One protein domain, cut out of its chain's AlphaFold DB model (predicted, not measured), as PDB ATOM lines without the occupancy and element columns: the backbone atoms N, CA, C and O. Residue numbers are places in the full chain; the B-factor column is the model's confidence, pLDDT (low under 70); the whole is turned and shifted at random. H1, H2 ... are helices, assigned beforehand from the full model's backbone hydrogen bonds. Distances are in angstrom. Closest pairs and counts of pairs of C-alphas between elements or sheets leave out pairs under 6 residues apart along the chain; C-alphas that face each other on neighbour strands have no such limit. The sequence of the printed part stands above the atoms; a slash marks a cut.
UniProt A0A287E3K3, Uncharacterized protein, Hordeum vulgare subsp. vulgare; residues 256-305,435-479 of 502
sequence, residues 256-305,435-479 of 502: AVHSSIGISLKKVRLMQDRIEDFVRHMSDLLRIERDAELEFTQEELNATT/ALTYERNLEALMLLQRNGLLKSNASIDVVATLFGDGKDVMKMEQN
ATOM      1  N   ALA A 256     210.912 187.833 261.329       41.47
ATOM      2  CA  ALA A 256     211.288 188.421 260.058       41.47
ATOM      3  C   ALA A 256     212.180 189.600 260.425       41.47
ATOM      4  O   ALA A 256     211.806 190.754 260.317       41.47
ATOM      5  N   VAL A 257     213.350 189.264 260.968       48.09
ATOM      6  CA  VAL A 257     214.426 190.209 261.274       48.09
ATOM      7  C   VAL A 257     215.188 190.569 259.983       48.09
ATOM      8  O   VAL A 257     216.077 191.404 259.999       48.09
ATOM      9  N   HIS A 258     214.802 189.986 258.837       50.31
ATOM     10  CA  HIS A 258     215.587 190.006 257.597       50.31
ATOM     11  C   HIS A 258     214.829 190.479 256.357       50.31
ATOM     12  O   HIS A 258     215.327 190.299 255.247       50.31
ATOM     13  N   SER A 259     213.651 191.097 256.500       47.81
ATOM     14  CA  SER A 259     213.052 191.817 255.366       47.81
ATOM     15  C   SER A 259     213.937 192.979 254.899       47.81
ATOM     16  O   SER A 259     213.829 193.367 253.743       47.81
ATOM     17  N   SER A 260     214.845 193.479 255.748       51.91
ATOM     18  CA  SER A 260     215.805 194.532 255.398       51.91
ATOM     19  C   SER A 260     216.952 194.070 254.494       51.91
ATOM     20  O   SER A 260     217.457 194.887 253.748       51.91
ATOM     21  N   ILE A 261     217.352 192.788 254.516       58.84
ATOM     22  CA  ILE A 261     218.537 192.301 253.767       58.84
ATOM     23  C   ILE A 261     218.127 191.566 252.474       58.84
ATOM     24  O   ILE A 261     218.950 191.227 251.630       58.84
ATOM     25  N   GLY A 262     216.835 191.272 252.283       60.00
ATOM     26  CA  GLY A 262     216.354 190.545 251.097       60.00
ATOM     27  C   GLY A 262     216.810 189.075 251.025       60.00
ATOM     28  O   GLY A 262     216.684 188.427 249.983       60.00
ATOM     29  N   ILE A 263     217.324 188.517 252.127       66.25
ATOM     30  CA  ILE A 263     217.848 187.147 252.208       66.25
ATOM     31  C   ILE A 263     216.770 186.184 252.725       66.25
ATOM     32  O   ILE A 263     216.068 186.442 253.701       66.25
ATOM     33  N   SER A 264     216.655 185.015 252.083       71.25
ATOM     34  CA  SER A 264     215.689 183.984 252.490       71.25
ATOM     35  C   SER A 264     215.952 183.454 253.908       71.25
ATOM     36  O   SER A 264     217.094 183.212 254.296       71.25
ATOM     37  N   LEU A 265     214.889 183.133 254.647       72.81
ATOM     38  CA  LEU A 265     214.975 182.625 256.022       72.81
ATOM     39  C   LEU A 265     215.785 181.320 256.159       72.81
ATOM     40  O   LEU A 265     216.415 181.090 257.186       72.81
ATOM     41  N   LYS A 266     215.802 180.468 255.123       76.81
ATOM     42  CA  LYS A 266     216.644 179.257 255.102       76.81
ATOM     43  C   LYS A 266     218.136 179.601 255.082       76.81
ATOM     44  O   LYS A 266     218.907 178.960 255.781       76.81
ATOM     45  N   LYS A 267     218.520 180.624 254.319       77.19
ATOM     46  CA  LYS A 267     219.907 181.098 254.234       77.19
ATOM     47  C   LYS A 267     220.357 181.796 255.507       77.19
ATOM     48  O   LYS A 267     221.456 181.543 255.967       77.19
ATOM     49  N   VAL A 268     219.483 182.596 256.114       78.38
ATOM     50  CA  VAL A 268     219.744 183.201 257.428       78.38
ATOM     51  C   VAL A 268     220.054 182.132 258.475       78.38
ATOM     52  O   VAL A 268     220.986 182.298 259.248       78.38
ATOM     53  N   ARG A 269     219.298 181.024 258.497       82.38
ATOM     54  CA  ARG A 269     219.583 179.910 259.414       82.38
ATOM     55  C   ARG A 269     220.951 179.296 259.152       82.38
ATOM     56  O   ARG A 269     221.712 179.163 260.088       82.38
ATOM     57  N   LEU A 270     221.287 179.028 257.889       85.44
ATOM     58  CA  LEU A 270     222.609 178.508 257.530       85.44
ATOM     59  C   LEU A 270     223.745 179.452 257.949       85.44
ATOM     60  O   LEU A 270     224.771 178.992 258.432       85.44
ATOM     61  N   MET A 271     223.569 180.764 257.790       86.31
ATOM     62  CA  MET A 271     224.554 181.744 258.255       86.31
ATOM     63  C   MET A 271     224.640 181.787 259.779       86.31
ATOM     64  O   MET A 271     225.732 181.876 260.323       86.31
ATOM     65  N   GLN A 272     223.507 181.694 260.472       87.69
ATOM     66  CA  GLN A 272     223.485 181.615 261.927       87.69
ATOM     67  C   GLN A 272     224.183 180.342 262.430       87.69
ATOM     68  O   GLN A 272     224.969 180.433 263.366       87.69
ATOM     69  N   ASP A 273     223.972 179.196 261.778       88.50
ATOM     70  CA  ASP A 273     224.661 177.940 262.096       88.50
ATOM     71  C   ASP A 273     226.186 178.102 261.909       88.50
ATOM     72  O   ASP A 273     226.965 177.733 262.784       88.50
ATOM     73  N   ARG A 274     226.625 178.766 260.825       90.19
ATOM     74  CA  ARG A 274     228.047 179.105 260.601       90.19
ATOM     75  C   ARG A 274     228.616 180.034 261.672       90.19
ATOM     76  O   ARG A 274     229.754 179.842 262.090       90.19
ATOM     77  N   ILE A 275     227.848 181.031 262.112       91.94
ATOM     78  CA  ILE A 275     228.244 181.928 263.208       91.94
ATOM     79  C   ILE A 275     228.400 181.130 264.504       91.94
ATOM     80  O   ILE A 275     229.365 181.335 265.235       91.94
ATOM     81  N   GLU A 276     227.477 180.216 264.801       91.62
ATOM     82  CA  GLU A 276     227.538 179.374 265.999       91.62
ATOM     83  C   GLU A 276     228.750 178.437 265.987       91.62
ATOM     84  O   GLU A 276     229.411 178.282 267.016       91.62
ATOM     85  N   ASP A 277     229.077 177.854 264.835       94.06
ATOM     86  CA  ASP A 277     230.265 177.016 264.669       94.06
ATOM     87  C   ASP A 277     231.558 177.832 264.783       94.06
ATOM     88  O   ASP A 277     232.479 177.424 265.494       94.06
ATOM     89  N   PHE A 278     231.611 179.019 264.170       94.88
ATOM     90  CA  PHE A 278     232.742 179.941 264.294       94.88
ATOM     91  C   PHE A 278     232.963 180.379 265.744       94.88
ATOM     92  O   PHE A 278     234.073 180.281 266.259       94.88
ATOM     93  N   VAL A 279     231.903 180.816 266.431       95.25
ATOM     94  CA  VAL A 279     231.975 181.254 267.831       95.25
ATOM     95  C   VAL A 279     232.458 180.123 268.726       95.25
ATOM     96  O   VAL A 279     233.301 180.358 269.589       95.25
ATOM     97  N   ARG A 280     231.973 178.897 268.512       94.81
ATOM     98  CA  ARG A 280     232.439 177.721 269.254       94.81
ATOM     99  C   ARG A 280     233.929 177.485 269.032       94.81
ATOM    100  O   ARG A 280     234.672 177.416 270.003       94.81
ATOM    101  N   HIS A 281     234.359 177.435 267.772       96.19
ATOM    102  CA  HIS A 281     235.751 177.173 267.422       96.19
ATOM    103  C   HIS A 281     236.699 178.245 267.975       96.19
ATOM    104  O   HIS A 281     237.690 177.917 268.621       96.19
ATOM    105  N   MET A 282     236.360 179.524 267.801       95.69
ATOM    106  CA  MET A 282     237.173 180.631 268.305       95.69
ATOM    107  C   MET A 282     237.194 180.697 269.831       95.69
ATOM    108  O   MET A 282     238.229 181.006 270.409       95.69
ATOM    109  N   SER A 283     236.083 180.375 270.501       93.19
ATOM    110  CA  SER A 283     236.055 180.315 271.969       93.19
ATOM    111  C   SER A 283     236.971 179.217 272.506       93.19
ATOM    112  O   SER A 283     237.615 179.412 273.534       93.19
ATOM    113  N   ASP A 284     237.034 178.072 271.824       94.06
ATOM    114  CA  ASP A 284     237.927 176.976 272.198       94.06
ATOM    115  C   ASP A 284     239.396 177.351 271.951       94.06
ATOM    116  O   ASP A 284     240.229 177.136 272.827       94.06
ATOM    117  N   LEU A 285     239.708 177.990 270.817       95.12
ATOM    118  CA  LEU A 285     241.060 178.485 270.525       95.12
ATOM    119  C   LEU A 285     241.530 179.532 271.541       95.12
ATOM    120  O   LEU A 285     242.630 179.399 272.066       95.12
ATOM    121  N   LEU A 286     240.685 180.509 271.886       90.88
ATOM    122  CA  LEU A 286     241.008 181.519 272.902       90.88
ATOM    123  C   LEU A 286     241.291 180.895 274.273       90.88
ATOM    124  O   LEU A 286     242.128 181.396 275.014       90.88
ATOM    125  N   ARG A 287     240.596 179.807 274.629       88.94
ATOM    126  CA  ARG A 287     240.867 179.076 275.875       88.94
ATOM    127  C   ARG A 287     242.210 178.368 275.830       88.94
ATOM    128  O   ARG A 287     242.944 178.466 276.800       88.94
ATOM    129  N   ILE A 288     242.516 177.686 274.726       90.25
ATOM    130  CA  ILE A 288     243.800 176.995 274.550       90.25
ATOM    131  C   ILE A 288     244.948 177.998 274.621       90.25
ATOM    132  O   ILE A 288     245.910 177.761 275.339       90.25
ATOM    133  N   GLU A 289     244.833 179.117 273.909       87.94
ATOM    134  CA  GLU A 289     245.852 180.165 273.893       87.94
ATOM    135  C   GLU A 289     246.053 180.765 275.288       87.94
ATOM    136  O   GLU A 289     247.175 180.794 275.779       87.94
ATOM    137  N   ARG A 290     244.961 181.124 275.976       85.25
ATOM    138  CA  ARG A 290     245.016 181.614 277.357       85.25
ATOM    139  C   ARG A 290     245.655 180.598 278.302       85.25
ATOM    140  O   ARG A 290     246.446 180.980 279.153       85.25
ATOM    141  N   ASP A 291     245.272 179.329 278.216       83.31
ATOM    142  CA  ASP A 291     245.766 178.299 279.131       83.31
ATOM    143  C   ASP A 291     247.252 178.004 278.874       83.31
ATOM    144  O   ASP A 291     248.008 177.870 279.832       83.31
ATOM    145  N   ALA A 292     247.687 177.996 277.608       83.62
ATOM    146  CA  ALA A 292     249.097 177.872 277.236       83.62
ATOM    147  C   ALA A 292     249.925 179.077 277.708       83.62
ATOM    148  O   ALA A 292     251.035 178.908 278.208       83.62
ATOM    149  N   GLU A 293     249.380 180.289 277.596       74.56
ATOM    150  CA  GLU A 293     250.028 181.493 278.114       74.56
ATOM    151  C   GLU A 293     250.091 181.467 279.651       74.56
ATOM    152  O   GLU A 293     251.143 181.699 280.232       74.56
ATOM    153  N   LEU A 294     249.022 181.080 280.352       73.31
ATOM    154  CA  LEU A 294     249.050 180.922 281.813       73.31
ATOM    155  C   LEU A 294     250.039 179.839 282.278       73.31
ATOM    156  O   LEU A 294     250.670 179.991 283.323       73.31
ATOM    157  N   GLU A 295     250.187 178.752 281.523       74.12
ATOM    158  CA  GLU A 295     251.153 177.693 281.819       74.12
ATOM    159  C   GLU A 295     252.592 178.190 281.652       74.12
ATOM    160  O   GLU A 295     253.373 178.094 282.598       74.12
ATOM    161  N   PHE A 296     252.911 178.821 280.516       67.94
ATOM    162  CA  PHE A 296     254.233 179.404 280.247       67.94
ATOM    163  C   PHE A 296     254.688 180.349 281.368       67.94
ATOM    164  O   PHE A 296     255.849 180.392 281.770       67.94
ATOM    165  N   THR A 297     253.742 181.091 281.921       63.16
ATOM    166  CA  THR A 297     254.020 182.202 282.830       63.16
ATOM    167  C   THR A 297     254.118 181.724 284.263       63.16
ATOM    168  O   THR A 297     254.966 182.182 285.030       63.16
ATOM    169  N   GLN A 298     253.325 180.713 284.610       61.28
ATOM    170  CA  GLN A 298     253.509 179.956 285.832       61.28
ATOM    171  C   GLN A 298     254.853 179.211 285.827       61.28
ATOM    172  O   GLN A 298     255.518 179.172 286.864       61.28
ATOM    173  N   GLU A 299     255.278 178.651 284.692       62.22
ATOM    174  CA  GLU A 299     256.593 178.019 284.529       62.22
ATOM    175  C   GLU A 299     257.742 179.023 284.687       62.22
ATOM    176  O   GLU A 299     258.685 178.746 285.430       62.22
ATOM    177  N   GLU A 300     257.641 180.216 284.093       56.59
ATOM    178  CA  GLU A 300     258.622 181.297 284.253       56.59
ATOM    179  C   GLU A 300     258.720 181.774 285.717       56.59
ATOM    180  O   GLU A 300     259.813 181.868 286.291       56.59
ATOM    181  N   LEU A 301     257.582 181.990 286.385       52.47
ATOM    182  CA  LEU A 301     257.540 182.355 287.806       52.47
ATOM    183  C   LEU A 301     258.122 181.252 288.705       52.47
ATOM    184  O   LEU A 301     258.864 181.535 289.653       52.47
ATOM    185  N   ASN A 302     257.830 179.986 288.401       51.69
ATOM    186  CA  ASN A 302     258.365 178.840 289.136       51.69
ATOM    187  C   ASN A 302     259.882 178.692 288.936       51.69
ATOM    188  O   ASN A 302     260.594 178.432 289.906       51.69
ATOM    189  N   ALA A 303     260.391 178.912 287.720       53.59
ATOM    190  CA  ALA A 303     261.825 178.896 287.424       53.59
ATOM    191  C   ALA A 303     262.577 180.007 288.175       53.59
ATOM    192  O   ALA A 303     263.658 179.772 288.715       53.59
ATOM    193  N   THR A 304     261.963 181.187 288.299       45.53
ATOM    194  CA  THR A 304     262.521 182.323 289.053       45.53
ATOM    195  C   THR A 304     262.573 182.048 290.564       45.53
ATOM    196  O   THR A 304     263.472 182.519 291.256       45.53
ATOM    197  N   THR A 305     261.649 181.235 291.085       39.00
ATOM    198  CA  THR A 305     261.567 180.887 292.518       39.00
ATOM    199  C   THR A 305     262.594 179.821 292.937       39.00
ATOM    200  O   THR A 305     262.918 179.708 294.117       39.00
ATOM    201  N   ALA A 435     243.610 189.681 281.211       65.06
ATOM    202  CA  ALA A 435     242.443 188.822 281.407       65.06
ATOM    203  C   ALA A 435     241.229 189.488 280.743       65.06
ATOM    204  O   ALA A 435     240.369 188.822 280.167       65.06
ATOM    205  N   LEU A 436     241.274 190.820 280.726       72.25
ATOM    206  CA  LEU A 436     240.405 191.732 280.020       72.25
ATOM    207  C   LEU A 436     240.410 191.529 278.496       72.25
ATOM    208  O   LEU A 436     239.354 191.623 277.889       72.25
ATOM    209  N   THR A 437     241.542 191.258 277.844       80.75
ATOM    210  CA  THR A 437     241.626 190.989 276.398       80.75
ATOM    211  C   THR A 437     240.912 189.689 276.034       80.75
ATOM    212  O   THR A 437     240.054 189.689 275.147       80.75
ATOM    213  N   TYR A 438     241.167 188.596 276.759       84.44
ATOM    214  CA  TYR A 438     240.441 187.337 276.539       84.44
ATOM    215  C   TYR A 438     238.957 187.456 276.903       84.44
ATOM    216  O   TYR A 438     238.103 186.931 276.186       84.44
ATOM    217  N   GLU A 439     238.632 188.185 277.973       84.50
ATOM    218  CA  GLU A 439     237.255 188.479 278.376       84.50
ATOM    219  C   GLU A 439     236.514 189.294 277.308       84.50
ATOM    220  O   GLU A 439     235.430 188.894 276.882       84.50
ATOM    221  N   ARG A 440     237.119 190.376 276.804       87.62
ATOM    222  CA  ARG A 440     236.574 191.224 275.730       87.62
ATOM    223  C   ARG A 440     236.354 190.435 274.447       87.62
ATOM    224  O   ARG A 440     235.302 190.563 273.823       87.62
ATOM    225  N   ASN A 441     237.318 189.601 274.061       90.62
ATOM    226  CA  ASN A 441     237.207 188.774 272.862       90.62
ATOM    227  C   ASN A 441     236.078 187.745 273.004       90.62
ATOM    228  O   ASN A 441     235.269 187.577 272.087       90.62
ATOM    229  N   LEU A 442     235.952 187.106 274.169       90.31
ATOM    230  CA  LEU A 442     234.861 186.174 274.441       90.31
ATOM    231  C   LEU A 442     233.498 186.883 274.483       90.31
ATOM    232  O   LEU A 442     232.516 186.367 273.944       90.31
ATOM    233  N   GLU A 443     233.422 188.076 275.076       91.81
ATOM    234  CA  GLU A 443     232.211 188.898 275.081       91.81
ATOM    235  C   GLU A 443     231.790 189.282 273.660       91.81
ATOM    236  O   GLU A 443     230.620 189.124 273.299       91.81
ATOM    237  N   ALA A 444     232.738 189.703 272.820       93.19
ATOM    238  CA  ALA A 444     232.488 190.011 271.417       93.19
ATOM    239  C   ALA A 444     231.934 188.794 270.655       93.19
ATOM    240  O   ALA A 444     230.952 188.925 269.919       93.19
ATOM    241  N   LEU A 445     232.485 187.594 270.884       93.94
ATOM    242  CA  LEU A 445     231.973 186.348 270.302       93.94
ATOM    243  C   LEU A 445     230.546 186.023 270.778       93.94
ATOM    244  O   LEU A 445     229.684 185.676 269.965       93.94
ATOM    245  N   MET A 446     230.252 186.193 272.070       89.94
ATOM    246  CA  MET A 446     228.898 186.005 272.609       89.94
ATOM    247  C   MET A 446     227.896 187.013 272.025       89.94
ATOM    248  O   MET A 446     226.748 186.663 271.721       89.94
ATOM    249  N   LEU A 447     228.314 188.269 271.842       90.06
ATOM    250  CA  LEU A 447     227.501 189.307 271.214       90.06
ATOM    251  C   LEU A 447     227.240 188.997 269.738       90.06
ATOM    252  O   LEU A 447     226.094 189.132 269.300       90.06
ATOM    253  N   LEU A 448     228.243 188.519 268.997       90.50
ATOM    254  CA  LEU A 448     228.094 188.075 267.611       90.50
ATOM    255  C   LEU A 448     227.098 186.914 267.506       90.50
ATOM    256  O   LEU A 448     226.169 186.975 266.703       90.50
ATOM    257  N   GLN A 449     227.212 185.903 268.370       87.94
ATOM    258  CA  GLN A 449     226.289 184.767 268.386       87.94
ATOM    259  C   GLN A 449     224.840 185.204 268.637       87.94
ATOM    260  O   GLN A 449     223.907 184.744 267.975       87.94
ATOM    261  N   ARG A 450     224.637 186.104 269.608       83.06
ATOM    262  CA  ARG A 450     223.304 186.499 270.080       83.06
ATOM    263  C   ARG A 450     222.640 187.563 269.214       83.06
ATOM    264  O   ARG A 450     221.410 187.586 269.124       83.06
ATOM    265  N   ASN A 451     223.426 188.475 268.647       80.38
ATOM    266  CA  ASN A 451     222.931 189.668 267.965       80.38
ATOM    267  C   ASN A 451     223.304 189.719 266.478       80.38
ATOM    268  O   ASN A 451     222.694 190.520 265.781       80.38
ATOM    269  N   GLY A 452     224.240 188.892 265.995       73.69
ATOM    270  CA  GLY A 452     224.833 188.998 264.656       73.69
ATOM    271  C   GLY A 452     223.801 189.087 263.537       73.69
ATOM    272  O   GLY A 452     223.790 190.065 262.798       73.69
ATOM    273  N   LEU A 453     222.884 188.119 263.469       77.12
ATOM    274  CA  LEU A 453     221.756 188.138 262.528       77.12
ATOM    275  C   LEU A 453     220.394 188.225 263.239       77.12
ATOM    276  O   LEU A 453     219.393 188.620 262.658       77.12
ATOM    277  N   LEU A 454     220.311 187.904 264.530       65.94
ATOM    278  CA  LEU A 454     219.026 187.770 265.233       65.94
ATOM    279  C   LEU A 454     218.375 189.096 265.664       65.94
ATOM    280  O   LEU A 454     217.237 189.079 266.150       65.94
ATOM    281  N   LYS A 455     219.065 190.229 265.499       68.12
ATOM    282  CA  LYS A 455     218.554 191.581 265.763       68.12
ATOM    283  C   LYS A 455     218.908 192.510 264.603       68.12
ATOM    284  O   LYS A 455     219.978 192.377 264.026       68.12
ATOM    285  N   SER A 456     218.028 193.466 264.304       66.06
ATOM    286  CA  SER A 456     218.348 194.562 263.384       66.06
ATOM    287  C   SER A 456     219.407 195.448 264.041       66.06
ATOM    288  O   SER A 456     219.147 196.037 265.089       66.06
ATOM    289  N   ASN A 457     220.603 195.473 263.459       71.62
ATOM    290  CA  ASN A 457     221.743 196.273 263.901       71.62
ATOM    291  C   ASN A 457     222.420 196.879 262.665       71.62
ATOM    292  O   ASN A 457     222.346 196.296 261.587       71.62
ATOM    293  N   ALA A 458     223.133 197.995 262.828       79.00
ATOM    294  CA  ALA A 458     223.846 198.650 261.724       79.00
ATOM    295  C   ALA A 458     224.915 197.753 261.065       79.00
ATOM    296  O   ALA A 458     225.241 197.928 259.901       79.00
ATOM    297  N   SER A 459     225.443 196.766 261.796       80.25
ATOM    298  CA  SER A 459     226.470 195.838 261.312       80.25
ATOM    299  C   SER A 459     225.911 194.578 260.640       80.25
ATOM    300  O   SER A 459     226.682 193.679 260.310       80.25
ATOM    301  N   ILE A 460     224.587 194.456 260.493       78.94
ATOM    302  CA  ILE A 460     223.960 193.210 260.032       78.94
ATOM    303  C   ILE A 460     224.385 192.847 258.604       78.94
ATOM    304  O   ILE A 460     224.568 191.668 258.310       78.94
ATOM    305  N   ASP A 461     224.612 193.853 257.759       75.25
ATOM    306  CA  ASP A 461     225.056 193.666 256.381       75.25
ATOM    307  C   ASP A 461     226.490 193.135 256.336       75.25
ATOM    308  O   ASP A 461     226.756 192.132 255.685       75.25
ATOM    309  N   VAL A 462     227.390 193.708 257.141       83.38
ATOM    310  CA  VAL A 462     228.774 193.225 257.278       83.38
ATOM    311  C   VAL A 462     228.802 191.769 257.749       83.38
ATOM    312  O   VAL A 462     229.517 190.942 257.190       83.38
ATOM    313  N   VAL A 463     227.988 191.426 258.751       86.25
ATOM    314  CA  VAL A 463     227.888 190.046 259.250       86.25
ATOM    315  C   VAL A 463     227.324 189.117 258.169       86.25
ATOM    316  O   VAL A 463     227.843 188.020 257.969       86.25
ATOM    317  N   ALA A 464     226.296 189.544 257.433       82.38
ATOM    318  CA  ALA A 464     225.737 188.764 256.333       82.38
ATOM    319  C   ALA A 464     226.754 188.545 255.200       82.38
ATOM    320  O   ALA A 464     226.793 187.459 254.629       82.38
ATOM    321  N   THR A 465     227.615 189.524 254.916       82.88
ATOM    322  CA  THR A 465     228.709 189.393 253.947       82.88
ATOM    323  C   THR A 465     229.780 188.411 254.423       82.88
ATOM    324  O   THR A 465     230.181 187.543 253.654       82.88
ATOM    325  N   LEU A 466     230.221 188.507 255.683       87.50
ATOM    326  CA  LEU A 466     231.291 187.657 256.226       87.50
ATOM    327  C   LEU A 466     230.887 186.181 256.350       87.50
ATOM    328  O   LEU A 466     231.715 185.297 256.143       87.50
ATOM    329  N   PHE A 467     229.624 185.906 256.691       87.38
ATOM    330  CA  PHE A 467     229.136 184.542 256.941       87.38
ATOM    331  C   PHE A 467     228.256 183.976 255.808       87.38
ATOM    332  O   PHE A 467     227.909 182.787 255.821       87.38
ATOM    333  N   GLY A 468     227.893 184.805 254.825       79.44
ATOM    334  CA  GLY A 468     227.097 184.440 253.655       79.44
ATOM    335  C   GLY A 468     227.881 183.704 252.569       79.44
ATOM    336  O   GLY A 468     229.094 183.531 252.639       79.44
ATOM    337  N   ASP A 469     227.176 183.232 251.539       72.94
ATOM    338  CA  ASP A 469     227.819 182.695 250.333       72.94
ATOM    339  C   ASP A 469     228.132 183.832 249.346       72.94
ATOM    340  O   ASP A 469     227.428 184.839 249.317       72.94
ATOM    341  N   GLY A 470     229.094 183.654 248.431       63.31
ATOM    342  CA  GLY A 470     229.426 184.678 247.418       63.31
ATOM    343  C   GLY A 470     228.240 185.130 246.540       63.31
ATOM    344  O   GLY A 470     228.235 186.232 246.002       63.31
ATOM    345  N   LYS A 471     227.180 184.314 246.443       63.41
ATOM    346  CA  LYS A 471     225.917 184.663 245.760       63.41
ATOM    347  C   LYS A 471     225.005 185.589 246.576       63.41
ATOM    348  O   LYS A 471     224.095 186.182 246.007       63.41
ATOM    349  N   ASP A 472     225.191 185.650 247.890       60.22
ATOM    350  CA  ASP A 472     224.435 186.515 248.802       60.22
ATOM    351  C   ASP A 472     225.051 187.915 248.879       60.22
ATOM    352  O   ASP A 472     224.304 188.888 248.922       60.22
ATOM    353  N   VAL A 473     226.377 188.018 248.734       59.75
ATOM    354  CA  VAL A 473     227.096 189.295 248.578       59.75
ATOM    355  C   VAL A 473     226.596 190.062 247.347       59.75
ATOM    356  O   VAL A 473     226.166 191.206 247.471       59.75
ATOM    357  N   MET A 474     226.510 189.399 246.184       58.47
ATOM    358  CA  MET A 474     226.011 190.033 244.949       58.47
ATOM    359  C   MET A 474     224.519 190.414 245.007       58.47
ATOM    360  O   MET A 474     224.084 191.342 244.332       58.47
ATOM    361  N   LYS A 475     223.702 189.721 245.815       59.06
ATOM    362  CA  LYS A 475     222.283 190.080 245.998       59.06
ATOM    363  C   LYS A 475     222.084 191.293 246.901       59.06
ATOM    364  O   LYS A 475     221.105 192.009 246.718       59.06
ATOM    365  N   MET A 476     222.972 191.507 247.868       58.66
ATOM    366  CA  MET A 476     222.957 192.710 248.703       58.66
ATOM    367  C   MET A 476     223.425 193.941 247.920       58.66
ATOM    368  O   MET A 476     222.822 195.004 248.045       58.66
ATOM    369  N   GLU A 477     224.420 193.766 247.046       57.56
ATOM    370  CA  GLU A 477     224.890 194.787 246.101       57.56
ATOM    371  C   GLU A 477     223.770 195.227 245.143       57.56
ATOM    372  O   GLU A 477     223.487 196.413 244.996       57.56
ATOM    373  N   GLN A 478     223.023 194.267 244.589       55.22
ATOM    374  CA  GLN A 478     221.927 194.547 243.660       55.22
ATOM    375  C   GLN A 478     220.703 195.232 244.304       55.22
ATOM    376  O   GLN A 478     219.868 195.785 243.589       55.22
ATOM    377  N   ASN A 479     220.603 195.236 245.639       55.91
ATOM    378  CA  ASN A 479     219.545 195.916 246.393       55.91
ATOM    379  C   ASN A 479     219.934 197.337 246.860       55.91
ATOM    380  O   ASN A 479     219.190 197.923 247.644       55.91
TER     381      ASN A 479
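Overview. This is residues 256 to 305 and 435 to 479 of the 502 residues of an uncharacterized protein of Hordeum vulgare subsp. vulgare (UniProt A0A287E3K3). One long helix, H1, makes the length of this model, with the shorter H2 side by side with part of it and running back the opposite way. Near the end of H1 where it begins, two short helices, H3 and H4, make a small head, and H1's residues 291 to 305 stick out free at the far end. The printed part has 95 residues with four named helices, H1, H2, H3 and H4 along the chain, and no named strand; the class is all helix. It is only just loose, close to extended, with a radius of gyration of the C-alphas of 18.4 A and spans of 64 by 21 by 20 A.

Along the chain. Start at Ala 256 and find C-alpha 265 at (214.975, 182.625, 256.022), where H1 begins; it runs through residues 265 to 305, 59.2 A, to C-alpha 305 at (261.567, 180.887, 292.518). After the cut, H2 takes residues 435 to 451, 23.7 A. H3 follows as residues 460 to 467, and H4 as residues 470 to 477, ending at C-alpha 477 at (224.890, 194.787, 246.101).

Arrangement. Look first at residues 272 to 290 of H1, with which alone it touches H2; the closest C-alphas, Val 279 and Leu 445, are 5.7 A apart. These two helices run opposite ways at a shallow tilt of 9 degrees. With residues 271 to 275 alone H1 touches H3, about perpendicular at 74 degrees; the closest C-alphas, Met 271 and Phe 467, are 5.5 A apart. H3 and H4 touch only at the corner, with the C-alphas of Thr 465 and Val 473 closest at 5.6 A. H4 is apart from H1 and H2, and H2 is apart from H3. Every O i to N i+4 pair is within hydrogen-bond range in H1, H2 and H3, but 2 of 4 in H4.

Size, cuts and confidence. The two farthest C-alphas, Thr 305 and Gln 478, are 64.4 A apart. Residues 306 to 434 are not printed, and C-alphas 305 and 435 are 23.5 A apart across this cut. The link from H2 to H3 is short and that from H3 to H4 tight. Look for pLDDT under 70 in 32 residues, among them 256 to 263, 296 to 305 and 470 to 479.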